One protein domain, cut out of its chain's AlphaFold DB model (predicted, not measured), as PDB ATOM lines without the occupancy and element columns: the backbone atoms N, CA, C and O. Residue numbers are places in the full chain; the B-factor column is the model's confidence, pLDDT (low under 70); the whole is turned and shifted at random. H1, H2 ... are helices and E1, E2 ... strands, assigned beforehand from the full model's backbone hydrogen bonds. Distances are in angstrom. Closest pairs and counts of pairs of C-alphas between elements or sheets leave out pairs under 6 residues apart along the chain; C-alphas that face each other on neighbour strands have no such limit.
ATOM      1  N   THR A  51     -34.885  -5.388 -45.814       68.44
ATOM      2  CA  THR A  51     -33.640  -5.757 -46.527       68.44
ATOM      3  C   THR A  51     -32.304  -5.699 -45.767       68.44
ATOM      4  O   THR A  51     -31.280  -5.386 -46.377       68.44
ATOM      5  N   VAL A  52     -32.276  -5.969 -44.458       83.19
ATOM      6  CA  VAL A  52     -31.017  -6.323 -43.773       83.19
ATOM      7  C   VAL A  52     -30.978  -7.833 -43.577       83.19
ATOM      8  O   VAL A  52     -31.663  -8.371 -42.712       83.19
ATOM      9  N   GLU A  53     -30.171  -8.523 -44.373       86.56
ATOM     10  CA  GLU A  53     -30.079  -9.984 -44.359       86.56
ATOM     11  C   GLU A  53     -28.766 -10.439 -43.720       86.56
ATOM     12  O   GLU A  53     -27.714  -9.830 -43.912       86.56
ATOM     13  N   SER A  54     -28.815 -11.528 -42.950       86.94
ATOM     14  CA  SER A  54     -27.605 -12.192 -42.461       86.94
ATOM     15  C   SER A  54     -27.059 -13.104 -43.551       86.94
ATOM     16  O   SER A  54     -27.754 -14.006 -44.012       86.94
ATOM     17  N   ILE A  55     -25.805 -12.888 -43.941       87.31
ATOM     18  CA  ILE A  55     -25.120 -13.694 -44.969       87.31
ATOM     19  C   ILE A  55     -24.053 -14.616 -44.368       87.31
ATOM     20  O   ILE A  55     -23.312 -15.282 -45.087       87.31
ATOM     21  N   GLY A  56     -23.949 -14.646 -43.039       87.25
ATOM     22  CA  GLY A  56     -23.016 -15.494 -42.311       87.25
ATOM     23  C   GLY A  56     -22.726 -14.977 -40.901       87.25
ATOM     24  O   GLY A  56     -23.236 -13.931 -40.493       87.25
ATOM     25  N   PRO A  57     -21.888 -15.691 -40.133       87.38
ATOM     26  CA  PRO A  57     -21.537 -15.296 -38.772       87.38
ATOM     27  C   PRO A  57     -20.900 -13.900 -38.729       87.38
ATOM     28  O   PRO A  57     -19.838 -13.684 -39.307       87.38
ATOM     29  N   GLY A  58     -21.554 -12.954 -38.047       90.69
ATOM     30  CA  GLY A  58     -21.073 -11.574 -37.914       90.69
ATOM     31  C   GLY A  58     -21.148 -10.737 -39.196       90.69
ATOM     32  O   GLY A  58     -20.531  -9.672 -39.238       90.69
ATOM     33  N   LYS A  59     -21.881 -11.192 -40.225       92.62
ATOM     34  CA  LYS A  59     -21.973 -10.522 -41.530       92.62
ATOM     35  C   LYS A  59     -23.414 -10.211 -41.906       92.62
ATOM     36  O   LYS A  59     -24.253 -11.113 -41.916       92.62
ATOM     37  N   GLN A  60     -23.685  -8.966 -42.287       92.19
ATOM     38  CA  GLN A  60     -24.985  -8.583 -42.844       92.19
ATOM     39  C   GLN A  60     -24.846  -7.835 -44.170       92.19
ATOM     40  O   GLN A  60     -23.837  -7.176 -44.432       92.19
ATOM     41  N   ILE A  61     -25.885  -7.940 -44.993       90.88
ATOM     42  CA  ILE A  61     -26.047  -7.195 -46.238       90.88
ATOM     43  C   ILE A  61     -27.296  -6.320 -46.170       90.88
ATOM     44  O   ILE A  61     -28.328  -6.735 -45.655       90.88
ATOM     45  N   VAL A  62     -27.187  -5.109 -46.700       89.69
ATOM     46  CA  VAL A  62     -28.258  -4.139 -46.867       89.69
ATOM     47  C   VAL A  62     -28.526  -3.986 -48.355       89.69
ATOM     48  O   VAL A  62     -27.680  -3.466 -49.083       89.69
ATOM     49  N   THR A  63     -29.712  -4.391 -48.802       84.38
ATOM     50  CA  THR A  63     -30.145  -4.219 -50.203       84.38
ATOM     51  C   THR A  63     -31.212  -3.123 -50.357       84.38
ATOM     52  O   THR A  63     -31.686  -2.851 -51.462       84.38
ATOM     53  N   SER A  64     -31.546  -2.426 -49.260       79.88
ATOM     54  CA  SER A  64     -32.640  -1.449 -49.208       79.88
ATOM     55  C   SER A  64     -32.407  -0.227 -50.082       79.88
ATOM     56  O   SER A  64     -31.349   0.387 -49.981       79.88
ATOM     57  N   PRO A  65     -33.419   0.249 -50.822       74.50
ATOM     58  CA  PRO A  65     -33.408   1.601 -51.377       74.50
ATOM     59  C   PRO A  65     -33.685   2.696 -50.331       74.50
ATOM     60  O   PRO A  65     -33.554   3.877 -50.654       74.50
ATOM     61  N   PHE A  66     -34.116   2.343 -49.114       75.56
ATOM     62  CA  PHE A  66     -34.584   3.298 -48.102       75.56
ATOM     63  C   PHE A  66     -33.651   3.395 -46.891       75.56
ATOM     64  O   PHE A  66     -32.676   2.655 -46.762       75.56
ATOM     65  N   LEU A  67     -33.970   4.330 -45.988       75.81
ATOM     66  CA  LEU A  67     -33.289   4.463 -44.704       75.81
ATOM     67  C   LEU A  67     -33.431   3.172 -43.896       75.81
ATOM     68  O   LEU A  67     -34.531   2.657 -43.708       75.81
ATOM     69  N   VAL A  68     -32.297   2.694 -43.400       80.38
ATOM     70  CA  VAL A  68     -32.214   1.543 -42.507       80.38
ATOM     71  C   VAL A  68     -32.084   2.058 -41.085       80.38
ATOM     72  O   VAL A  68     -31.357   3.018 -40.836       80.38
ATOM     73  N   ASP A  69     -32.798   1.434 -40.156       81.50
ATOM     74  CA  ASP A  69     -32.623   1.695 -38.732       81.50
ATOM     75  C   ASP A  69     -31.421   0.896 -38.210       81.50
ATOM     76  O   ASP A  69     -31.287  -0.300 -38.478       81.50
ATOM     77  N   LYS A  70     -30.566   1.549 -37.419       83.62
ATOM     78  CA  LYS A  70     -29.431   0.926 -36.730       83.62
ATOM     79  C   LYS A  70     -29.850  -0.280 -35.884       83.62
ATOM     80  O   LYS A  70     -29.058  -1.206 -35.727       83.62
ATOM     81  N   SER A  71     -31.087  -0.298 -35.377       83.31
ATOM     82  CA  SER A  71     -31.654  -1.425 -34.623       83.31
ATOM     83  C   SER A  71     -31.729  -2.739 -35.416       83.31
ATOM     84  O   SER A  71     -31.817  -3.807 -34.814       83.31
ATOM     85  N   LYS A  72     -31.656  -2.687 -36.755       86.19
ATOM     86  CA  LYS A  72     -31.651  -3.871 -37.630       86.19
ATOM     87  C   LYS A  72     -30.296  -4.579 -37.694       86.19
ATOM     88  O   LYS A  72     -30.215  -5.700 -38.203       86.19
ATOM     89  N   PHE A  73     -29.227  -3.957 -37.192       89.44
ATOM     90  CA  PHE A  73     -27.912  -4.583 -37.173       89.44
ATOM     91  C   PHE A  73     -27.735  -5.491 -35.954       89.44
ATOM     92  O   PHE A  73     -28.065  -5.128 -34.826       89.44
ATOM     93  N   LEU A  74     -27.180  -6.680 -36.185       86.81
ATOM     94  CA  LEU A  74     -26.891  -7.657 -35.145       86.81
ATOM     95  C   LEU A  74     -25.841  -7.113 -34.163       86.81
ATOM     96  O   LEU A  74     -24.881  -6.449 -34.575       86.81
ATOM     97  N   PRO A  75     -25.959  -7.445 -32.865       81.31
ATOM     98  CA  PRO A  75     -24.916  -7.129 -31.903       81.31
ATOM     99  C   PRO A  75     -23.619  -7.850 -32.302       81.31
ATOM    100  O   PRO A  75     -23.632  -9.038 -32.617       81.31
ATOM    101  N   ASN A  76     -22.494  -7.133 -32.263       86.25
ATOM    102  CA  ASN A  76     -21.160  -7.632 -32.630       86.25
ATOM    103  C   ASN A  76     -20.965  -7.989 -34.113       86.25
ATOM    104  O   ASN A  76     -20.086  -8.786 -34.439       86.25
ATOM    105  N   ILE A  77     -21.740  -7.392 -35.023       93.81
ATOM    106  CA  ILE A  77     -21.443  -7.466 -36.457       93.81
ATOM    107  C   ILE A  77     -20.022  -6.953 -36.743       93.81
ATOM    108  O   ILE A  77     -19.610  -5.903 -36.242       93.81
ATOM    109  N   THR A  78     -19.271  -7.702 -37.544       93.56
ATOM    110  CA  THR A  78     -17.896  -7.378 -37.938       93.56
ATOM    111  C   THR A  78     -17.808  -6.951 -39.397       93.56
ATOM    112  O   THR A  78     -16.932  -6.152 -39.734       93.56
ATOM    113  N   GLU A  79     -18.714  -7.423 -40.254       93.56
ATOM    114  CA  GLU A  79     -18.752  -7.067 -41.672       93.56
ATOM    115  C   GLU A  79     -20.148  -6.604 -42.083       93.56
ATOM    116  O   GLU A  79     -21.130  -7.324 -41.902       93.56
ATOM    117  N   LEU A  80     -20.232  -5.413 -42.677       93.56
ATOM    118  CA  LEU A  80     -21.475  -4.889 -43.234       93.56
ATOM    119  C   LEU A  80     -21.280  -4.538 -44.701       93.56
ATOM    120  O   LEU A  80     -20.309  -3.881 -45.077       93.56
ATOM    121  N   LYS A  81     -22.230  -4.966 -45.525       92.44
ATOM    122  CA  LYS A  81     -22.234  -4.714 -46.959       92.44
ATOM    123  C   LYS A  81     -23.509  -3.985 -47.355       92.44
ATOM    124  O   LYS A  81     -24.590  -4.446 -47.039       92.44
ATOM    125  N   PHE A  82     -23.398  -2.881 -48.075       91.56
ATOM    126  CA  PHE A  82     -24.504  -2.240 -48.778       91.56
ATOM    127  C   PHE A  82     -24.371  -2.590 -50.251       91.56
ATOM    128  O   PHE A  82     -23.335  -2.306 -50.849       91.56
ATOM    129  N   ASP A  83     -25.381  -3.226 -50.831       88.25
ATOM    130  CA  ASP A  83     -25.340  -3.658 -52.225       88.25
ATOM    131  C   ASP A  83     -26.742  -3.667 -52.824       88.25
ATOM    132  O   ASP A  83     -27.552  -4.558 -52.585       88.25
ATOM    133  N   GLY A  84     -27.057  -2.602 -53.546       84.44
ATOM    134  CA  GLY A  84     -28.385  -2.363 -54.077       84.44
ATOM    135  C   GLY A  84     -28.604  -0.880 -54.320       84.44
ATOM    136  O   GLY A  84     -27.697  -0.145 -54.713       84.44
ATOM    137  N   GLU A  85     -29.821  -0.429 -54.065       83.94
ATOM    138  CA  GLU A  85     -30.262   0.931 -54.375       83.94
ATOM    139  C   GLU A  85     -29.992   1.933 -53.234       83.94
ATOM    140  O   GLU A  85     -30.342   3.108 -53.361       83.94
ATOM    141  N   TYR A  86     -29.369   1.497 -52.130       86.75
ATOM    142  CA  TYR A  86     -29.068   2.356 -50.985       86.75
ATOM    143  C   TYR A  86     -28.138   3.502 -51.394       86.75
ATOM    144  O   TYR A  86     -26.995   3.293 -51.797       86.75
ATOM    145  N   ASN A  87     -28.617   4.735 -51.254       90.12
ATOM    146  CA  ASN A  87     -27.838   5.935 -51.551       90.12
ATOM    147  C   ASN A  87     -28.167   7.064 -50.562       90.12
ATOM    148  O   ASN A  87     -28.334   8.222 -50.946       90.12
ATOM    149  N   CYS A  88     -28.320   6.716 -49.285       87.94
ATOM    150  CA  CYS A  88     -28.576   7.670 -48.206       87.94
ATOM    151  C   CYS A  88     -27.297   7.946 -47.390       87.94
ATOM    152  O   CYS A  88     -26.399   7.105 -47.368       87.94
ATOM    153  N   PRO A  89     -27.176   9.119 -46.733       89.25
ATOM    154  CA  PRO A  89     -26.032   9.425 -45.868       89.25
ATOM    155  C   PRO A  89     -25.900   8.446 -44.692       89.25
ATOM    156  O   PRO A  89     -26.913   8.044 -44.123       89.25
ATOM    157  N   LEU A  90     -24.662   8.126 -44.294       88.88
ATOM    158  CA  LEU A  90     -24.382   7.146 -43.237       88.88
ATOM    159  C   LEU A  90     -24.600   7.703 -41.822       88.88
ATOM    160  O   LEU A  90     -25.240   7.028 -41.031       88.88
ATOM    161  N   ARG A  91     -24.127   8.911 -41.478       85.25
ATOM    162  CA  ARG A  91     -24.496   9.688 -40.266       85.25
ATOM    163  C   ARG A  91     -24.812   8.858 -39.004       85.25
ATOM    164  O   ARG A  91     -25.928   8.903 -38.485       85.25
ATOM    165  N   GLY A  92     -23.837   8.099 -38.503       83.88
ATOM    166  CA  GLY A  92     -23.968   7.328 -37.253       83.88
ATOM    167  C   GLY A  92     -24.809   6.042 -37.339       83.88
ATOM    168  O   GLY A  92     -25.000   5.364 -36.322       83.88
ATOM    169  N   LEU A  93     -25.275   5.675 -38.538       89.00
ATOM    170  CA  LEU A  93     -25.986   4.427 -38.828       89.00
ATOM    171  C   LEU A  93     -25.147   3.197 -38.479       89.00
ATOM    172  O   LEU A  93     -25.666   2.204 -37.976       89.00
ATOM    173  N   LEU A  94     -23.846   3.261 -38.751       91.69
ATOM    174  CA  LEU A  94     -22.961   2.109 -38.695       91.69
ATOM    175  C   LEU A  94     -22.683   1.655 -37.240       91.69
ATOM    176  O   LEU A  94     -22.504   2.488 -36.346       91.69
ATOM    177  N   PRO A  95     -22.669   0.337 -36.959       90.94
ATOM    178  CA  PRO A  95     -22.268  -0.200 -35.657       90.94
ATOM    179  C   PRO A  95     -20.768  -0.036 -35.363       90.94
ATOM    180  O   PRO A  95     -19.927  -0.278 -36.223       90.94
ATOM    181  N   GLU A  96     -20.421   0.266 -34.109       90.25
ATOM    182  CA  GLU A  96     -19.027   0.475 -33.662       90.25
ATOM    183  C   GLU A  96     -18.154  -0.793 -33.695       90.25
ATOM    184  O   GLU A  96     -16.928  -0.722 -33.614       90.25
ATOM    185  N   SER A  97     -18.763  -1.980 -33.778       91.38
ATOM    186  CA  SER A  97     -18.043  -3.259 -33.822       91.38
ATOM    187  C   SER A  97     -17.472  -3.601 -35.201       91.38
ATOM    188  O   SER A  97     -16.712  -4.567 -35.306       91.38
ATOM    189  N   LEU A  98     -17.817  -2.832 -36.241       93.62
ATOM    190  CA  LEU A  98     -17.426  -3.131 -37.614       93.62
ATOM    191  C   LEU A  98     -15.907  -3.116 -37.809       93.62
ATOM    192  O   LEU A  98     -15.197  -2.234 -37.331       93.62
ATOM    193  N   ARG A  99     -15.430  -4.107 -38.565       92.38
ATOM    194  CA  ARG A  99     -14.048  -4.261 -39.039       92.38
ATOM    195  C   ARG A  99     -13.944  -4.082 -40.545       92.38
ATOM    196  O   ARG A  99     -12.935  -3.576 -41.027       92.38
ATOM    197  N   LYS A 100     -14.980  -4.470 -41.284       91.06
ATOM    198  CA  LYS A 100     -15.044  -4.343 -42.739       91.06
ATOM    199  C   LYS A 100     -16.362  -3.702 -43.153       91.06
ATOM    200  O   LYS A 100     -17.426  -4.115 -42.690       91.06
ATOM    201  N   LEU A 101     -16.278  -2.726 -44.048       92.88
ATOM    202  CA  LEU A 101     -17.434  -2.073 -44.645       92.88
ATOM    203  C   LEU A 101     -17.320  -2.092 -46.170       92.88
ATOM    204  O   LEU A 101     -16.344  -1.589 -46.726       92.88
ATOM    205  N   SER A 102     -18.348  -2.614 -46.835       92.50
ATOM    206  CA  SER A 102     -18.496  -2.557 -48.290       92.50
ATOM    207  C   SER A 102     -19.681  -1.658 -48.649       92.50
ATOM    208  O   SER A 102     -20.814  -1.973 -48.309       92.50
ATOM    209  N   LEU A 103     -19.439  -0.542 -49.334       92.69
ATOM    210  CA  LEU A 103     -20.446   0.395 -49.840       92.69
ATOM    211  C   LEU A 103     -20.500   0.279 -51.368       92.69
ATOM    212  O   LEU A 103     -19.728   0.918 -52.084       92.69
ATOM    213  N   LEU A 104     -21.376  -0.593 -51.863       90.38
ATOM    214  CA  LEU A 104     -21.495  -0.960 -53.274       90.38
ATOM    215  C   LEU A 104     -22.807  -0.431 -53.886       90.38
ATOM    216  O   LEU A 104     -23.359   0.582 -53.447       90.38
ATOM    217  N   GLY A 105     -23.288  -1.092 -54.944       87.38
ATOM    218  CA  GLY A 105     -24.516  -0.732 -55.645       87.38
ATOM    219  C   GLY A 105     -24.516   0.717 -56.139       87.38
ATOM    220  O   GLY A 105     -23.615   1.139 -56.871       87.38
ATOM    221  N   LYS A 106     -25.543   1.476 -55.745       89.38
ATOM    222  CA  LYS A 106     -25.738   2.890 -56.100       89.38
ATOM    223  C   LYS A 106     -25.226   3.886 -55.063       89.38
ATOM    224  O   LYS A 106     -25.479   5.083 -55.218       89.38
ATOM    225  N   PHE A 107     -24.517   3.435 -54.030       91.88
ATOM    226  CA  PHE A 107     -24.005   4.344 -53.015       91.88
ATOM    227  C   PHE A 107     -23.009   5.339 -53.627       91.88
ATOM    228  O   PHE A 107     -21.964   4.966 -54.158       91.88
ATOM    229  N   ASN A 108     -23.340   6.626 -53.549       93.62
ATOM    230  CA  ASN A 108     -22.511   7.727 -54.025       93.62
ATOM    231  C   ASN A 108     -22.761   8.987 -53.178       93.62
ATOM    232  O   ASN A 108     -22.958  10.080 -53.706       93.62
ATOM    233  N   GLN A 109     -22.831   8.822 -51.857       93.25
ATOM    234  CA  GLN A 109     -22.917   9.943 -50.924       93.25
ATOM    235  C   GLN A 109     -21.524  10.390 -50.490       93.25
ATOM    236  O   GLN A 109     -20.587   9.600 -50.455       93.25
ATOM    237  N   ARG A 110     -21.392  11.665 -50.118       91.62
ATOM    238  CA  ARG A 110     -20.164  12.169 -49.490       91.62
ATOM    239  C   ARG A 110     -19.917  11.424 -48.181       91.62
ATOM    240  O   ARG A 110     -20.851  11.279 -47.398       91.62
ATOM    241  N   ILE A 111     -18.672  11.013 -47.958       89.62
ATOM    242  CA  ILE A 111     -18.227  10.410 -46.698       89.62
ATOM    243  C   ILE A 111     -17.447  11.477 -45.941       89.62
ATOM    244  O   ILE A 111     -16.418  11.961 -46.427       89.62
ATOM    245  N   VAL A 112     -17.967  11.878 -44.783       86.62
ATOM    246  CA  VAL A 112     -17.333  12.870 -43.910       86.62
ATOM    247  C   VAL A 112     -16.680  12.209 -42.696       86.62
ATOM    248  O   VAL A 112     -16.791  11.005 -42.477       86.62
ATOM    249  N   GLU A 113     -15.970  13.014 -41.909       79.62
ATOM    250  CA  GLU A 113     -15.361  12.580 -40.651       79.62
ATOM    251  C   GLU A 113     -16.414  11.910 -39.747       79.62
ATOM    252  O   GLU A 113     -17.533  12.415 -39.634       79.62
ATOM    253  N   TYR A 114     -16.059  10.782 -39.120       82.50
ATOM    254  CA  TYR A 114     -16.920   9.981 -38.232       82.50
ATOM    255  C   TYR A 114     -18.112   9.255 -38.888       82.50
ATOM    256  O   TYR A 114     -18.879   8.601 -38.180       82.50
ATOM    257  N   ASP A 115     -18.295   9.320 -40.214       88.75
ATOM    258  CA  ASP A 115     -19.297   8.473 -40.891       88.75
ATOM    259  C   ASP A 115     -18.908   6.989 -40.847       88.75
ATOM    260  O   ASP A 115     -19.783   6.122 -40.826       88.75
ATOM    261  N   ILE A 116     -17.604   6.702 -40.850       89.81
ATOM    262  CA  ILE A 116     -17.041   5.357 -40.749       89.81
ATOM    263  C   ILE A 116     -16.637   5.119 -39.284       89.81
ATOM    264  O   ILE A 116     -15.991   5.975 -38.692       89.81
ATOM    265  N   PRO A 117     -17.018   3.992 -38.655       88.94
ATOM    266  CA  PRO A 117     -16.617   3.712 -37.282       88.94
ATOM    267  C   PRO A 117     -15.105   3.521 -37.129       88.94
ATOM    268  O   PRO A 117     -14.458   2.890 -37.969       88.94
ATOM    269  N   PHE A 118     -14.572   3.926 -35.973       84.75
ATOM    270  CA  PHE A 118     -13.135   3.907 -35.663       84.75
ATOM    271  C   PHE A 118     -12.470   2.535 -35.825       84.75
ATOM    272  O   PHE A 118     -11.258   2.442 -35.977       84.75
ATOM    273  N   ARG A 119     -13.231   1.443 -35.723       88.56
ATOM    274  CA  ARG A 119     -12.716   0.066 -35.719       88.56
ATOM    275  C   ARG A 119     -12.615  -0.580 -37.099       88.56
ATOM    276  O   ARG A 119     -12.101  -1.702 -37.169       88.56
ATOM    277  N   VAL A 120     -13.080   0.105 -38.144       89.81
ATOM    278  CA  VAL A 120     -13.040  -0.384 -39.523       89.81
ATOM    279  C   VAL A 120     -11.600  -0.368 -40.030       89.81
ATOM    280  O   VAL A 120     -10.924   0.655 -40.004       89.81
ATOM    281  N   GLU A 121     -11.137  -1.521 -40.501       87.06
ATOM    282  CA  GLU A 121      -9.799  -1.722 -41.060       87.06
ATOM    283  C   GLU A 121      -9.825  -1.761 -42.592       87.06
ATOM    284  O   GLU A 121      -8.867  -1.330 -43.235       87.06
ATOM    285  N   THR A 122     -10.932  -2.239 -43.170       85.19
ATOM    286  CA  THR A 122     -11.111  -2.381 -44.619       85.19
ATOM    287  C   THR A 122     -12.370  -1.656 -45.075       85.19
ATOM    288  O   THR A 122     -13.478  -2.009 -44.661       85.19
ATOM    289  N   LEU A 123     -12.201  -0.682 -45.969       88.62
ATOM    290  CA  LEU A 123     -13.289   0.033 -46.633       88.62
ATOM    291  C   LEU A 123     -13.292  -0.287 -48.127       88.62
ATOM    292  O   LEU A 123     -12.269  -0.172 -48.796       88.62
ATOM    293  N   ILE A 124     -14.450  -0.653 -48.661       88.69
ATOM    294  CA  ILE A 124     -14.630  -0.945 -50.078       88.69
ATOM    295  C   ILE A 124     -15.715  -0.032 -50.646       88.69
ATOM    296  O   ILE A 124     -16.845  -0.047 -50.168       88.69
ATOM    297  N   LEU A 125     -15.381   0.736 -51.680       89.12
ATOM    298  CA  LEU A 125     -16.271   1.663 -52.375       89.12
ATOM    299  C   LEU A 125     -16.489   1.170 -53.804       89.12
ATOM    300  O   LEU A 125     -15.543   1.009 -54.574       89.12
ATOM    301  N   GLY A 126     -17.748   0.899 -54.141       87.12
ATOM    302  CA  GLY A 126     -18.135   0.263 -55.396       87.12
ATOM    303  C   GLY A 126     -17.978   1.145 -56.643       87.12
ATOM    304  O   GLY A 126     -17.595   2.313 -56.567       87.12
ATOM    305  N   PRO A 127     -18.324   0.604 -57.826       82.19
ATOM    306  CA  PRO A 127     -18.089   1.253 -59.117       82.19
ATOM    307  C   PRO A 127     -18.923   2.517 -59.344       82.19
ATOM    308  O   PRO A 127     -18.586   3.282 -60.231       82.19
ATOM    309  N   SER A 128     -19.996   2.752 -58.587       87.12
ATOM    310  CA  SER A 128     -20.823   3.963 -58.721       87.12
ATOM    311  C   SER A 128     -20.316   5.138 -57.877       87.12
ATOM    312  O   SER A 128     -20.830   6.250 -58.004       87.12
ATOM    313  N   PHE A 129     -19.345   4.902 -56.990       90.25
ATOM    314  CA  PHE A 129     -18.875   5.905 -56.045       90.25
ATOM    315  C   PHE A 129     -17.906   6.885 -56.719       90.25
ATOM    316  O   PHE A 129     -16.842   6.504 -57.201       90.25
ATOM    317  N   ASN A 130     -18.263   8.166 -56.721       90.81
ATOM    318  CA  ASN A 130     -17.437   9.263 -57.224       90.81
ATOM    319  C   ASN A 130     -17.669  10.549 -56.409       90.81
ATOM    320  O   ASN A 130     -17.743  11.654 -56.948       90.81
ATOM    321  N   SER A 131     -17.857  10.395 -55.099       89.88
ATOM    322  CA  SER A 131     -18.077  11.507 -54.178       89.88
ATOM    323  C   SER A 131     -16.833  11.785 -53.336       89.88
ATOM    324  O   SER A 131     -16.056  10.866 -53.077       89.88
ATOM    325  N   PRO A 132     -16.631  13.039 -52.888       86.00
ATOM    326  CA  PRO A 132     -15.552  13.370 -51.970       86.00
ATOM    327  C   PRO A 132     -15.570  12.494 -50.716       86.00
ATOM    328  O   PRO A 132     -16.630  12.241 -50.134       86.00
ATOM    329  N   ILE A 133     -14.375  12.088 -50.299       84.19
ATOM    330  CA  ILE A 133     -14.130  11.334 -49.074       84.19
ATOM    331  C   ILE A 133     -13.140  12.098 -48.205       84.19
ATOM    332  O   ILE A 133     -12.098  12.556 -48.676       84.19
ATOM    333  N   ARG A 134     -13.474  12.230 -46.923       78.62
ATOM    334  CA  ARG A 134     -12.556  12.715 -45.900       78.62
ATOM    335  C   ARG A 134     -12.378  11.619 -44.864       78.62
ATOM    336  O   ARG A 134     -13.306  11.309 -44.127       78.62
ATOM    337  N   PHE A 135     -11.185  11.037 -44.824       70.25
ATOM    338  CA  PHE A 135     -10.846  10.058 -43.797       70.25
ATOM    339  C   PHE A 135     -10.734  10.764 -42.444       70.25
ATOM    340  O   PHE A 135      -9.981  11.732 -42.329       70.25
ATOM    341  N   GLY A 136     -11.491  10.293 -41.453       63.19
ATOM    342  CA  GLY A 136     -11.359  10.708 -40.053       63.19
ATOM    343  C   GLY A 136     -10.654   9.677 -39.170       63.19
ATOM    344  O   GLY A 136     -10.212  10.018 -38.079       63.19
ATOM    345  N   ASP A 137     -10.533   8.427 -39.634       66.88
ATOM    346  CA  ASP A 137     -10.253   7.295 -38.747       66.88
ATOM    347  C   ASP A 137      -8.836   6.726 -38.901       66.88
ATOM    348  O   ASP A 137      -8.435   6.348 -40.008       66.88
ATOM    349  N   PRO A 138      -8.087   6.570 -37.795       63.16
ATOM    350  CA  PRO A 138      -6.706   6.101 -37.823       63.16
ATOM    351  C   PRO A 138      -6.541   4.581 -37.939       63.16
ATOM    352  O   PRO A 138      -5.411   4.112 -38.061       63.16
ATOM    353  N   SER A 139      -7.627   3.801 -37.892       77.50
ATOM    354  CA  SER A 139      -7.556   2.330 -37.956       77.50
ATOM    355  C   SER A 139      -7.712   1.757 -39.363       77.50
ATOM    356  O   SER A 139      -7.484   0.559 -39.544       77.50
ATOM    357  N   LEU A 140      -8.099   2.573 -40.351       79.06
ATOM    358  CA  LEU A 140      -8.214   2.123 -41.737       79.06
ATOM    359  C   LEU A 140      -6.837   1.690 -42.248       79.06
ATOM    360  O   LEU A 140      -5.899   2.482 -42.305       79.06
ATOM    361  N   LYS A 141      -6.730   0.421 -42.642       77.06
ATOM    362  CA  LYS A 141      -5.515  -0.175 -43.212       77.06
ATOM    363  C   LYS A 141      -5.583  -0.204 -44.729       77.06
ATOM    364  O   LYS A 141      -4.570   0.006 -45.390       77.06
ATOM    365  N   VAL A 142      -6.766  -0.479 -45.281       75.38
ATOM    366  CA  VAL A 142      -6.955  -0.643 -46.723       75.38
ATOM    367  C   VAL A 142      -8.257   0.004 -47.174       75.38
ATOM    368  O   VAL A 142      -9.318  -0.222 -46.587       75.38
ATOM    369  N   VAL A 143      -8.180   0.785 -48.250       80.56
ATOM    370  CA  VAL A 143      -9.344   1.371 -48.920       80.56
ATOM    371  C   VAL A 143      -9.334   0.954 -50.383       80.56
ATOM    372  O   VAL A 143      -8.316   1.113 -51.050       80.56
ATOM    373  N   PHE A 144     -10.457   0.443 -50.883       81.62
ATOM    374  CA  PHE A 144     -10.665   0.142 -52.297       81.62
ATOM    375  C   PHE A 144     -11.660   1.122 -52.910       81.62
ATOM    376  O   PHE A 144     -12.747   1.308 -52.371       81.62
ATOM    377  N   PHE A 145     -11.318   1.692 -54.061       81.38
ATOM    378  CA  PHE A 145     -12.211   2.481 -54.900       81.38
ATOM    379  C   PHE A 145     -12.477   1.755 -56.211       81.38
ATOM    380  O   PHE A 145     -11.555   1.229 -56.837       81.38
ATOM    381  N   GLY A 146     -13.733   1.764 -56.648       77.81
ATOM    382  CA  GLY A 146     -14.115   1.335 -57.984       77.81
ATOM    383  C   GLY A 146     -13.642   2.299 -59.076       77.81
ATOM    384  O   GLY A 146     -13.333   3.465 -58.826       77.81
ATOM    385  N   LYS A 147     -13.666   1.813 -60.321       73.75
ATOM    386  CA  LYS A 147     -13.133   2.487 -61.518       73.75
ATOM    387  C   LYS A 147     -13.657   3.897 -61.817       73.75
ATOM    388  O   LYS A 147     -13.057   4.601 -62.619       73.75
ATOM    389  N   SER A 148     -14.803   4.294 -61.262       80.69
ATOM    390  CA  SER A 148     -15.416   5.602 -61.540       80.69
ATOM    391  C   SER A 148     -15.006   6.695 -60.559       80.69
ATOM    392  O   SER A 148     -15.426   7.838 -60.736       80.69
ATOM    393  N   PHE A 149     -14.209   6.372 -59.538       83.12
ATOM    394  CA  PHE A 149     -13.735   7.365 -58.589       83.12
ATOM    395  C   PHE A 149     -12.723   8.313 -59.246       83.12
ATOM    396  O   PHE A 149     -11.675   7.892 -59.729       83.12
ATOM    397  N   ASN A 150     -13.044   9.602 -59.245       80.12
ATOM    398  CA  ASN A 150     -12.237  10.676 -59.811       80.12
ATOM    399  C   ASN A 150     -12.362  11.942 -58.947       80.12
ATOM    400  O   ASN A 150     -12.738  13.015 -59.420       80.12
ATOM    401  N   GLN A 151     -12.129  11.793 -57.643       77.31
ATOM    402  CA  GLN A 151     -12.117  12.904 -56.693       77.31
ATOM    403  C   GLN A 151     -10.732  13.031 -56.059       77.31
ATOM    404  O   GLN A 151     -10.046  12.020 -55.882       77.31
ATOM    405  N   PRO A 152     -10.318  14.249 -55.676       70.75
ATOM    406  CA  PRO A 152      -9.096  14.425 -54.911       70.75
ATOM    407  C   PRO A 152      -9.202  13.674 -53.584       70.75
ATOM    408  O   PRO A 152     -10.205  13.762 -52.870       70.75
ATOM    409  N   ILE A 153      -8.140  12.947 -53.249       71.06
ATOM    410  CA  ILE A 153      -8.015  12.284 -51.961       71.06
ATOM    411  C   ILE A 153      -7.216  13.203 -51.054       71.06
ATOM    412  O   ILE A 153      -6.009  13.362 -51.218       71.06
ATOM    413  N   TYR A 154      -7.905  13.804 -50.088       63.50
ATOM    414  CA  TYR A 154      -7.248  14.547 -49.028       63.50
ATOM    415  C   TYR A 154      -6.976  13.586 -47.874       63.50
ATOM    416  O   TYR A 154      -7.925  13.070 -47.274       63.50
ATOM    417  N   PRO A 155      -5.709  13.336 -47.520       55.50
ATOM    418  CA  PRO A 155      -5.373  12.623 -46.298       55.50
ATOM    419  C   PRO A 155      -5.631  13.577 -45.117       55.50
ATOM    420  O   PRO A 155      -4.722  14.179 -44.557       55.50
ATOM    421  N   GLY A 156      -6.917  13.786 -44.802       53.81
ATOM    422  CA  GLY A 156      -7.475  14.910 -44.033       53.81
ATOM    423  C   GLY A 156      -7.104  15.007 -42.548       53.81
ATOM    424  O   GLY A 156      -7.770  15.731 -41.815       53.81
ATOM    425  N   TRP A 157      -6.065  14.291 -42.124       48.94
ATOM    426  CA  TRP A 157      -5.512  14.256 -40.767       48.94
ATOM    427  C   TRP A 157      -4.013  13.897 -40.731       48.94
ATOM    428  O   TRP A 157      -3.365  14.029 -39.695       48.94
ATOM    429  N   TYR A 158      -3.444  13.455 -41.859       50.06
ATOM    430  CA  TYR A 158      -2.085  12.911 -41.930       50.06
ATOM    431  C   TYR A 158      -0.999  13.990 -41.883       50.06
ATOM    432  O   TYR A 158       0.134  13.719 -41.488       50.06
ATOM    433  N   PHE A 159      -1.352  15.212 -42.286       45.78
ATOM    434  CA  PHE A 159      -0.412  16.327 -42.382       45.78
ATOM    435  C   PHE A 159      -0.513  17.334 -41.227       45.78
ATOM    436  O   PHE A 159       0.500  17.945 -40.902       45.78
ATOM    437  N   ASP A 160      -1.666  17.440 -40.553       45.12
ATOM    438  CA  ASP A 160      -1.896  18.467 -39.519       45.12
ATOM    439  C   ASP A 160      -1.883  17.924 -38.075       45.12
ATOM    440  O   ASP A 160      -1.929  18.700 -37.119       45.12
ATOM    441  N   SER A 161      -1.808  16.599 -37.881       50.56
ATOM    442  CA  SER A 161      -1.729  16.004 -36.541       50.56
ATOM    443  C   SER A 161      -0.275  15.918 -36.048       50.56
ATOM    444  O   SER A 161       0.556  15.297 -36.716       50.56
ATOM    445  N   PRO A 162       0.055  16.436 -34.845       51.47
ATOM    446  CA  PRO A 162       1.365  16.219 -34.221       51.47
ATOM    447  C   PRO A 162       1.604  14.741 -33.866       51.47
ATOM    448  O   PRO A 162       2.744  14.326 -33.665       51.47
ATOM    449  N   PHE A 163       0.539  13.933 -33.827       53.84
ATOM    450  CA  PHE A 163       0.600  12.483 -33.726       53.84
ATOM    451  C   PHE A 163       0.371  11.882 -35.109       53.84
ATOM    452  O   PHE A 163      -0.773  11.729 -35.546       53.84
ATOM    453  N   LYS A 164       1.464  11.524 -35.791       53.12
ATOM    454  CA  LYS A 164       1.365  10.610 -36.927       53.12
ATOM    455  C   LYS A 164       0.834   9.276 -36.398       53.12
ATOM    456  O   LYS A 164       1.398   8.747 -35.435       53.12
ATOM    457  N   PRO A 165      -0.242   8.733 -36.973       52.62
ATOM    458  CA  PRO A 165      -0.679   7.388 -36.629       52.62
ATOM    459  C   PRO A 165       0.440   6.382 -36.909       52.62
ATOM    460  O   PRO A 165       1.293   6.622 -37.767       52.62
ATOM    461  N   PRO A 166       0.414   5.210 -36.263       51.16
ATOM    462  CA  PRO A 166       1.341   4.142 -36.608       51.16
ATOM    463  C   PRO A 166       1.138   3.607 -38.038       51.16
ATOM    464  O   PRO A 166       2.043   2.966 -38.566       51.16
ATOM    465  N   PHE A 167      -0.015   3.868 -38.671       54.09
ATOM    466  CA  PHE A 167      -0.367   3.327 -39.984       54.09
ATOM    467  C   PHE A 167      -1.044   4.362 -40.881       54.09
ATOM    468  O   PHE A 167      -1.848   5.178 -40.433       54.09
ATOM    469  N   SER A 168      -0.733   4.313 -42.173       59.66
ATOM    470  CA  SER A 168      -1.490   4.967 -43.248       59.66
ATOM    471  C   SER A 168      -2.310   3.930 -43.988       59.66
ATOM    472  O   SER A 168      -1.807   2.826 -44.227       59.66
ATOM    473  N   PRO A 169      -3.540   4.271 -44.402       65.62
ATOM    474  CA  PRO A 169      -4.282   3.386 -45.266       65.62
ATOM    475  C   PRO A 169      -3.566   3.267 -46.615       65.62
ATOM    476  O   PRO A 169      -3.218   4.267 -47.255       65.62
ATOM    477  N   THR A 170      -3.391   2.034 -47.082       67.62
ATOM    478  CA  THR A 170      -3.095   1.774 -48.491       67.62
ATOM    479  C   THR A 170      -4.368   2.013 -49.292       67.62
ATOM    480  O   THR A 170      -5.394   1.367 -49.052       67.62
ATOM    481  N   ILE A 171      -4.312   2.936 -50.248       71.00
ATOM    482  CA  ILE A 171      -5.430   3.225 -51.136       71.00
ATOM    483  C   ILE A 171      -5.238   2.451 -52.433       71.00
ATOM    484  O   ILE A 171      -4.220   2.547 -53.106       71.00
ATOM    485  N   ASN A 172      -6.248   1.681 -52.794       71.56
ATOM    486  CA  ASN A 172      -6.293   0.867 -53.991       71.56
ATOM    487  C   ASN A 172      -7.433   1.399 -54.853       71.56
ATOM    488  O   ASN A 172      -8.578   1.424 -54.413       71.56
ATOM    489  N   ILE A 173      -7.157   1.813 -56.079       68.81
ATOM    490  CA  ILE A 173      -8.182   2.184 -57.053       68.81
ATOM    491  C   ILE A 173      -8.160   1.124 -58.140       68.81
ATOM    492  O   ILE A 173      -7.199   1.025 -58.899       68.81
ATOM    493  N   THR A 174      -9.195   0.293 -58.210       65.06
ATOM    494  CA  THR A 174      -9.259  -0.731 -59.250       65.06
ATOM    495  C   THR A 174      -9.704  -0.131 -60.582       65.06
ATOM    496  O   THR A 174     -10.631   0.676 -60.631       65.06
ATOM    497  N   THR A 175      -9.064  -0.541 -61.677       57.94
ATOM    498  CA  THR A 175      -9.477  -0.234 -63.055       57.94
ATOM    499  C   THR A 175     -10.409  -1.311 -63.633       57.94
ATOM    500  O   THR A 175     -10.899  -1.179 -64.753       57.94
ATOM    501  N   ASP A 176     -10.721  -2.359 -62.863       55.53
ATOM    502  CA  ASP A 176     -11.554  -3.479 -63.295       55.53
ATOM    503  C   ASP A 176     -13.069  -3.223 -63.239       55.53
ATOM    504  O   ASP A 176     -13.587  -2.367 -62.516       55.53
ATOM    505  N   ILE A 177     -13.816  -4.045 -63.983       51.44
ATOM    506  CA  ILE A 177     -15.269  -4.179 -63.820       51.44
ATOM    507  C   ILE A 177     -15.525  -4.928 -62.503       51.44
ATOM    508  O   ILE A 177     -15.179  -6.100 -62.368       51.44
ATOM    509  N   TRP A 178     -16.108  -4.229 -61.528       53.88
ATOM    510  CA  TRP A 178     -16.443  -4.763 -60.206       53.88
ATOM    511  C   TRP A 178     -17.482  -5.893 -60.308       53.88
ATOM    512  O   TRP A 178     -18.548  -5.686 -60.889       53.88
ATOM    513  N   ASN A 179     -17.211  -7.068 -59.729       56.06
ATOM    514  CA  ASN A 179     -18.187  -8.156 -59.583       56.06
ATOM    515  C   ASN A 179     -18.060  -8.845 -58.206       56.06
ATOM    516  O   ASN A 179     -17.070  -8.662 -57.495       56.06
ATOM    517  N   HIS A 180     -19.079  -9.620 -57.814       54.25
ATOM    518  CA  HIS A 180     -19.155 -10.260 -56.491       54.25
ATOM    519  C   HIS A 180     -18.005 -11.242 -56.206       54.25
ATOM    520  O   HIS A 180     -17.528 -11.302 -55.076       54.25
ATOM    521  N   GLU A 181     -17.525 -11.967 -57.220       50.19
ATOM    522  CA  GLU A 181     -16.393 -12.898 -57.091       50.19
ATOM    523  C   GLU A 181     -15.075 -12.172 -56.769       50.19
ATOM    524  O   GLU A 181     -14.223 -12.692 -56.043       50.19
ATOM    525  N   LYS A 182     -14.913 -10.928 -57.239       55.69
ATOM    526  CA  LYS A 182     -13.727 -10.121 -56.945       55.69
ATOM    527  C   LYS A 182     -13.720  -9.534 -55.539       55.69
ATOM    528  O   LYS A 182     -12.638  -9.387 -54.991       55.69
ATOM    529  N   GLU A 183     -14.863  -9.278 -54.898       54.00
ATOM    530  CA  GLU A 183     -14.875  -8.869 -53.478       54.00
ATOM    531  C   GLU A 183     -14.262  -9.961 -52.581       54.00
ATOM    532  O   GLU A 183     -13.486  -9.658 -51.670       54.00
ATOM    533  N   SER A 184     -14.551 -11.236 -52.873       51.75
ATOM    534  CA  SER A 184     -13.912 -12.374 -52.207       51.75
ATOM    535  C   SER A 184     -12.434 -12.531 -52.568       51.75
ATOM    536  O   SER A 184     -11.651 -12.876 -51.687       51.75
ATOM    537  N   ASN A 185     -12.019 -12.236 -53.806       51.62
ATOM    538  CA  ASN A 185     -10.607 -12.325 -54.216       51.62
ATOM    539  C   ASN A 185      -9.756 -11.181 -53.645       51.62
ATOM    540  O   ASN A 185      -8.661 -11.424 -53.161       51.62
ATOM    541  N   ILE A 186     -10.286  -9.955 -53.612       51.88
ATOM    542  CA  ILE A 186      -9.647  -8.786 -52.987       51.88
ATOM    543  C   ILE A 186      -9.413  -9.027 -51.486       51.88
ATOM    544  O   ILE A 186      -8.450  -8.525 -50.914       51.88
ATOM    545  N   CYS A 187     -10.288  -9.805 -50.842       46.94
ATOM    546  CA  CYS A 187     -10.203 -10.127 -49.418       46.94
ATOM    547  C   CYS A 187      -9.581 -11.501 -49.115       46.94
ATOM    548  O   CYS A 187      -9.522 -11.866 -47.941       46.94
ATOM    549  N   SER A 188      -9.159 -12.279 -50.120       42.91
ATOM    550  CA  SER A 188      -8.526 -13.587 -49.915       42.91
ATOM    551  C   SER A 188      -7.067 -13.568 -50.360       42.91
ATOM    552  O   SER A 188      -6.712 -13.133 -51.451       42.91
ATOM    553  N   GLU A 189      -6.194 -14.084 -49.499       41.69
ATOM    554  CA  GLU A 189      -4.740 -14.140 -49.707       41.69
ATOM    555  C   GLU A 189      -4.314 -15.078 -50.859       41.69
ATOM    556  O   GLU A 189      -3.128 -15.200 -51.169       41.69
ATOM    557  N   THR A 190      -5.263 -15.773 -51.492       36.00
ATOM    558  CA  THR A 190      -5.019 -17.001 -52.258       36.00
ATOM    559  C   THR A 190      -4.966 -16.827 -53.775       36.00
ATOM    560  O   THR A 190      -4.557 -17.763 -54.458       36.00
ATOM    561  N   ARG A 191      -5.313 -15.659 -54.340       42.56
ATOM    562  CA  ARG A 191      -5.228 -15.419 -55.796       42.56
ATOM    563  C   ARG A 191      -4.483 -14.127 -56.123       42.56
ATOM    564  O   ARG A 191      -5.065 -13.092 -56.421       42.56
ATOM    565  N   LYS A 192      -3.151 -14.223 -56.082       46.09
ATOM    566  CA  LYS A 192      -2.192 -13.136 -56.362       46.09
ATOM    567  C   LYS A 192      -2.102 -12.715 -57.843       46.09
ATOM    568  O   LYS A 192      -1.407 -11.750 -58.141       46.09
ATOM    569  N   GLU A 193      -2.794 -13.395 -58.758       44.06
ATOM    570  CA  GLU A 193      -2.686 -13.156 -60.210       44.06
ATOM    571  C   GLU A 193      -3.734 -12.178 -60.782       44.06
ATOM    572  O   GLU A 193      -3.535 -11.653 -61.878       44.06
ATOM    573  N   ASP A 194      -4.794 -11.855 -60.029       45.16
ATOM    574  CA  ASP A 194      -5.896 -10.987 -60.491       45.16
ATOM    575  C   ASP A 194      -5.632  -9.479 -60.280       45.16
ATOM    576  O   ASP A 194      -6.430  -8.638 -60.693       45.16
ATOM    577  N   TYR A 195      -4.498  -9.100 -59.679       49.25
ATOM    578  CA  TYR A 195      -4.143  -7.704 -59.363       49.25
ATOM    579  C   TYR A 195      -3.698  -6.859 -60.574       49.25
ATOM    580  O   TYR A 195      -3.221  -5.741 -60.394       49.25
ATOM    581  N   LYS A 196      -3.857  -7.347 -61.814       47.84
ATOM    582  CA  LYS A 196      -3.349  -6.687 -63.040       47.84
ATOM    583  C   LYS A 196      -3.953  -5.298 -63.320       47.84
ATOM    584  O   LYS A 196      -3.477  -4.605 -64.207       47.84
ATOM    585  N   ARG A 197      -4.984  -4.890 -62.576       56.97
ATOM    586  CA  ARG A 197      -5.819  -3.707 -62.836       56.97
ATOM    587  C   ARG A 197      -6.128  -2.919 -61.563       56.97
ATOM    588  O   ARG A 197      -7.288  -2.670 -61.222       56.97
ATOM    589  N   ILE A 198      -5.091  -2.579 -60.798       57.44
ATOM    590  CA  ILE A 198      -5.210  -1.718 -59.616       57.44
ATOM    591  C   ILE A 198      -4.123  -0.641 -59.650       57.44
ATOM    592  O   ILE A 198      -2.938  -0.949 -59.699       57.44
ATOM    593  N   ASN A 199      -4.540   0.621 -59.576       60.47
ATOM    594  CA  ASN A 199      -3.675   1.745 -59.247       60.47
ATOM    595  C   ASN A 199      -3.543   1.834 -57.723       60.47
ATOM    596  O   ASN A 199      -4.541   1.915 -57.008       60.47
ATOM    597  N   LEU A 200      -2.316   1.809 -57.222       57.47
ATOM    598  CA  LEU A 200      -1.990   1.871 -55.804       57.47
ATOM    599  C   LEU A 200      -1.557   3.292 -55.442       57.47
ATOM    600  O   LEU A 200      -0.544   3.795 -55.918       57.47
ATOM    601  N   TYR A 201      -2.306   3.935 -54.560       59.22
ATOM    602  CA  TYR A 201      -1.969   5.233 -53.991       59.22
ATOM    603  C   TYR A 201      -1.579   5.022 -52.528       59.22
ATOM    604  O   TYR A 201      -2.361   4.536 -51.711       59.22
ATOM    605  N   HIS A 202      -0.347   5.366 -52.180       59.69
ATOM    606  CA  HIS A 202       0.170   5.240 -50.826       59.69
ATOM    607  C   HIS A 202       0.108   6.594 -50.125       59.69
ATOM    608  O   HIS A 202       0.759   7.563 -50.511       59.69
ATOM    609  N   THR A 203      -0.688   6.678 -49.061       46.94
ATOM    610  CA  THR A 203      -0.856   7.929 -48.306       46.94
ATOM    611  C   THR A 203       0.174   8.052 -47.180       46.94
ATOM    612  O   THR A 203      -0.191   8.221 -46.031       46.94
ATOM    613  N   GLY A 204       1.468   7.955 -47.517       42.69
ATOM    614  CA  GLY A 204       2.621   8.304 -46.665       42.69
ATOM    615  C   GLY A 204       2.811   7.485 -45.379       42.69
ATOM    616  O   GLY A 204       2.037   7.614 -44.450       42.69
ATOM    617  N   GLY A 205       3.891   6.710 -45.249       48.12
ATOM    618  CA  GLY A 205       4.190   5.870 -44.071       48.12
ATOM    619  C   GLY A 205       4.863   4.548 -44.459       48.12
ATOM    620  O   GLY A 205       4.977   4.244 -45.644       48.12
ATOM    621  N   LEU A 206       5.316   3.757 -43.476       41.56
ATOM    622  CA  LEU A 206       5.949   2.449 -43.713       41.56
ATOM    623  C   LEU A 206       5.002   1.523 -44.493       41.56
ATOM    624  O   LEU A 206       3.875   1.278 -44.061       41.56
ATOM    625  N   LEU A 207       5.465   0.998 -45.633       42.72
ATOM    626  CA  LEU A 207       4.748  -0.022 -46.401       42.72
ATOM    627  C   LEU A 207       4.409  -1.219 -45.504       42.72
ATOM    628  O   LEU A 207       5.287  -1.751 -44.818       42.72
ATOM    629  N   ASN A 208       3.158  -1.679 -45.541       47.38
ATOM    630  CA  ASN A 208       2.824  -2.963 -44.939       47.38
ATOM    631  C   ASN A 208       3.234  -4.113 -45.887       47.38
ATOM    632  O   ASN A 208       3.455  -3.919 -47.086       47.38
ATOM    633  N   ILE A 209       3.337  -5.325 -45.340       44.62
ATOM    634  CA  ILE A 209       3.801  -6.527 -46.053       44.62
ATOM    635  C   ILE A 209       2.896  -6.890 -47.250       44.62
ATOM    636  O   ILE A 209       3.400  -7.303 -48.291       44.62
ATOM    637  N   HIS A 210       1.581  -6.679 -47.151       47.25
ATOM    638  CA  HIS A 210       0.636  -6.892 -48.252       47.25
ATOM    639  C   HIS A 210       0.828  -5.877 -49.385       47.25
ATOM    640  O   HIS A 210       0.759  -6.253 -50.550       47.25
ATOM    641  N   SER A 211       1.126  -4.614 -49.060       49.94
ATOM    642  CA  SER A 211       1.432  -3.579 -50.055       49.94
ATOM    643  C   SER A 211       2.686  -3.952 -50.846       49.94
ATOM    644  O   SER A 211       2.696  -3.860 -52.071       49.94
ATOM    645  N   ILE A 212       3.719  -4.447 -50.155       52.16
ATOM    646  CA  ILE A 212       4.952  -4.948 -50.775       52.16
ATOM    647  C   ILE A 212       4.636  -6.122 -51.701       52.16
ATOM    648  O   ILE A 212       5.063  -6.103 -52.846       52.16
ATOM    649  N   ASP A 213       3.836  -7.097 -51.268       52.84
ATOM    650  CA  ASP A 213       3.449  -8.244 -52.097       52.84
ATOM    651  C   ASP A 213       2.665  -7.855 -53.362       52.84
ATOM    652  O   ASP A 213       2.929  -8.404 -54.432       52.84
ATOM    653  N   THR A 214       1.743  -6.894 -53.286       51.84
ATOM    654  CA  THR A 214       1.016  -6.410 -54.471       51.84
ATOM    655  C   THR A 214       1.952  -5.675 -55.429       51.84
ATOM    656  O   THR A 214       1.930  -5.936 -56.632       51.84
ATOM    657  N   ILE A 215       2.842  -4.826 -54.904       54.09
ATOM    658  CA  ILE A 215       3.895  -4.169 -55.692       54.09
ATOM    659  C   ILE A 215       4.831  -5.218 -56.314       54.09
ATOM    660  O   ILE A 215       5.248  -5.081 -57.465       54.09
ATOM    661  N   ASN A 216       5.133  -6.297 -55.588       56.06
ATOM    662  CA  ASN A 216       5.948  -7.415 -56.057       56.06
ATOM    663  C   ASN A 216       5.290  -8.137 -57.223       56.06
ATOM    664  O   ASN A 216       5.934  -8.315 -58.250       56.06
ATOM    665  N   SER A 217       4.016  -8.503 -57.101       54.81
ATOM    666  CA  SER A 217       3.269  -9.127 -58.194       54.81
ATOM    667  C   SER A 217       3.197  -8.218 -59.420       54.81
ATOM    668  O   SER A 217       3.362  -8.687 -60.541       54.81
ATOM    669  N   PHE A 218       3.005  -6.916 -59.213       54.41
ATOM    670  CA  PHE A 218       2.843  -5.946 -60.291       54.41
ATOM    671  C   PHE A 218       4.146  -5.676 -61.062       54.41
ATOM    672  O   PHE A 218       4.174  -5.703 -62.293       54.41
ATOM    673  N   THR A 219       5.253  -5.498 -60.339       54.44
ATOM    674  CA  THR A 219       6.586  -5.311 -60.939       54.44
ATOM    675  C   THR A 219       7.102  -6.588 -61.599       54.44
ATOM    676  O   THR A 219       7.685  -6.517 -62.675       54.44
ATOM    677  N   LYS A 220       6.834  -7.771 -61.026       56.00
ATOM    678  CA  LYS A 220       7.325  -9.060 -61.547       56.00
ATOM    679  C   LYS A 220       6.897  -9.360 -62.984       56.00
ATOM    680  O   LYS A 220       7.650 -10.010 -63.694       56.00
ATOM    681  N   VAL A 221       5.743  -8.860 -63.427       51.59
ATOM    682  CA  VAL A 221       5.232  -9.108 -64.788       51.59
ATOM    683  C   VAL A 221       6.051  -8.387 -65.874       51.59
ATOM    684  O   VAL A 221       6.037  -8.830 -67.015       51.59
ATOM    685  N   HIS A 222       6.802  -7.331 -65.535       53.44
ATOM    686  CA  HIS A 222       7.471  -6.463 -66.521       53.44
ATOM    687  C   HIS A 222       8.995  -6.333 -66.326       53.44
ATOM    688  O   HIS A 222       9.648  -5.595 -67.059       53.44
TER     689      HIS A 222
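AT A GLANCE: This is residues 51 to 222 of the 318 residues of an uncharacterized protein of Cavenderia fasciculata (strain SH3) (UniProt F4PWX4). With little regular structure, the chain winds in stacked turns, a solenoid: short strands E2 to E7 line one wall, and long links complete the turns. The hairpin E1 and E2 starts the stack; at its other end E8 edges the sheet and H2 covers E7 and E8. The 172 printed residues, in order E1 to E7, H1, E8, H2, form a mixed class, with 54 in named elements. The mixed sheet runs E1 to E8 in order; the whole is compact, radius of gyration of the C-alphas 15.9 A, spanning 48 by 40 by 30 A.

HOW THE PARTS SIT: In the twisted sheet, find E4, residues 100 to 103, parallel to E5, residues 122 to 125, at 5 degrees; N 103 and O 124 are 2.8 A apart, within hydrogen-bond range. E7, residues 170 to 174, is antiparallel to E8, residues 198 to 202, at 157 degrees, with N 173 and O 199 at 2.8 A. H2, residues 209 to 220, is on the sheet, height 10.7 A, slantwise to E7 at 38 degrees on the local plane; their closest C-alphas, Thr 170 and Ser 211, are 7.2 A apart. H1, residues 180 to 186, is only just not on it, with 4 pairs of C-alphas within 10 A. Every O i to N i+4 pair is within range in H2, 2 of 3 in H1.

IN THESE COORDINATES: Find E1, residues 52 to 56, from C-alpha 52 at (-31.017, -6.323, -43.773); E2 holds 59 to 62, E3 79 to 82, E6 142 to 145. H2 runs 16.1 A to C-alpha 220 at (7.325, -9.060, -61.547).

THE WHOLE: The farthest C-alphas, Ser 71 and His 222, are 50.7 A apart. The printed part has no cut; the links from E2 through E7, and H1 to E8, are long. Look for pLDDT under 70 in 71 residues, among them 173 to 222.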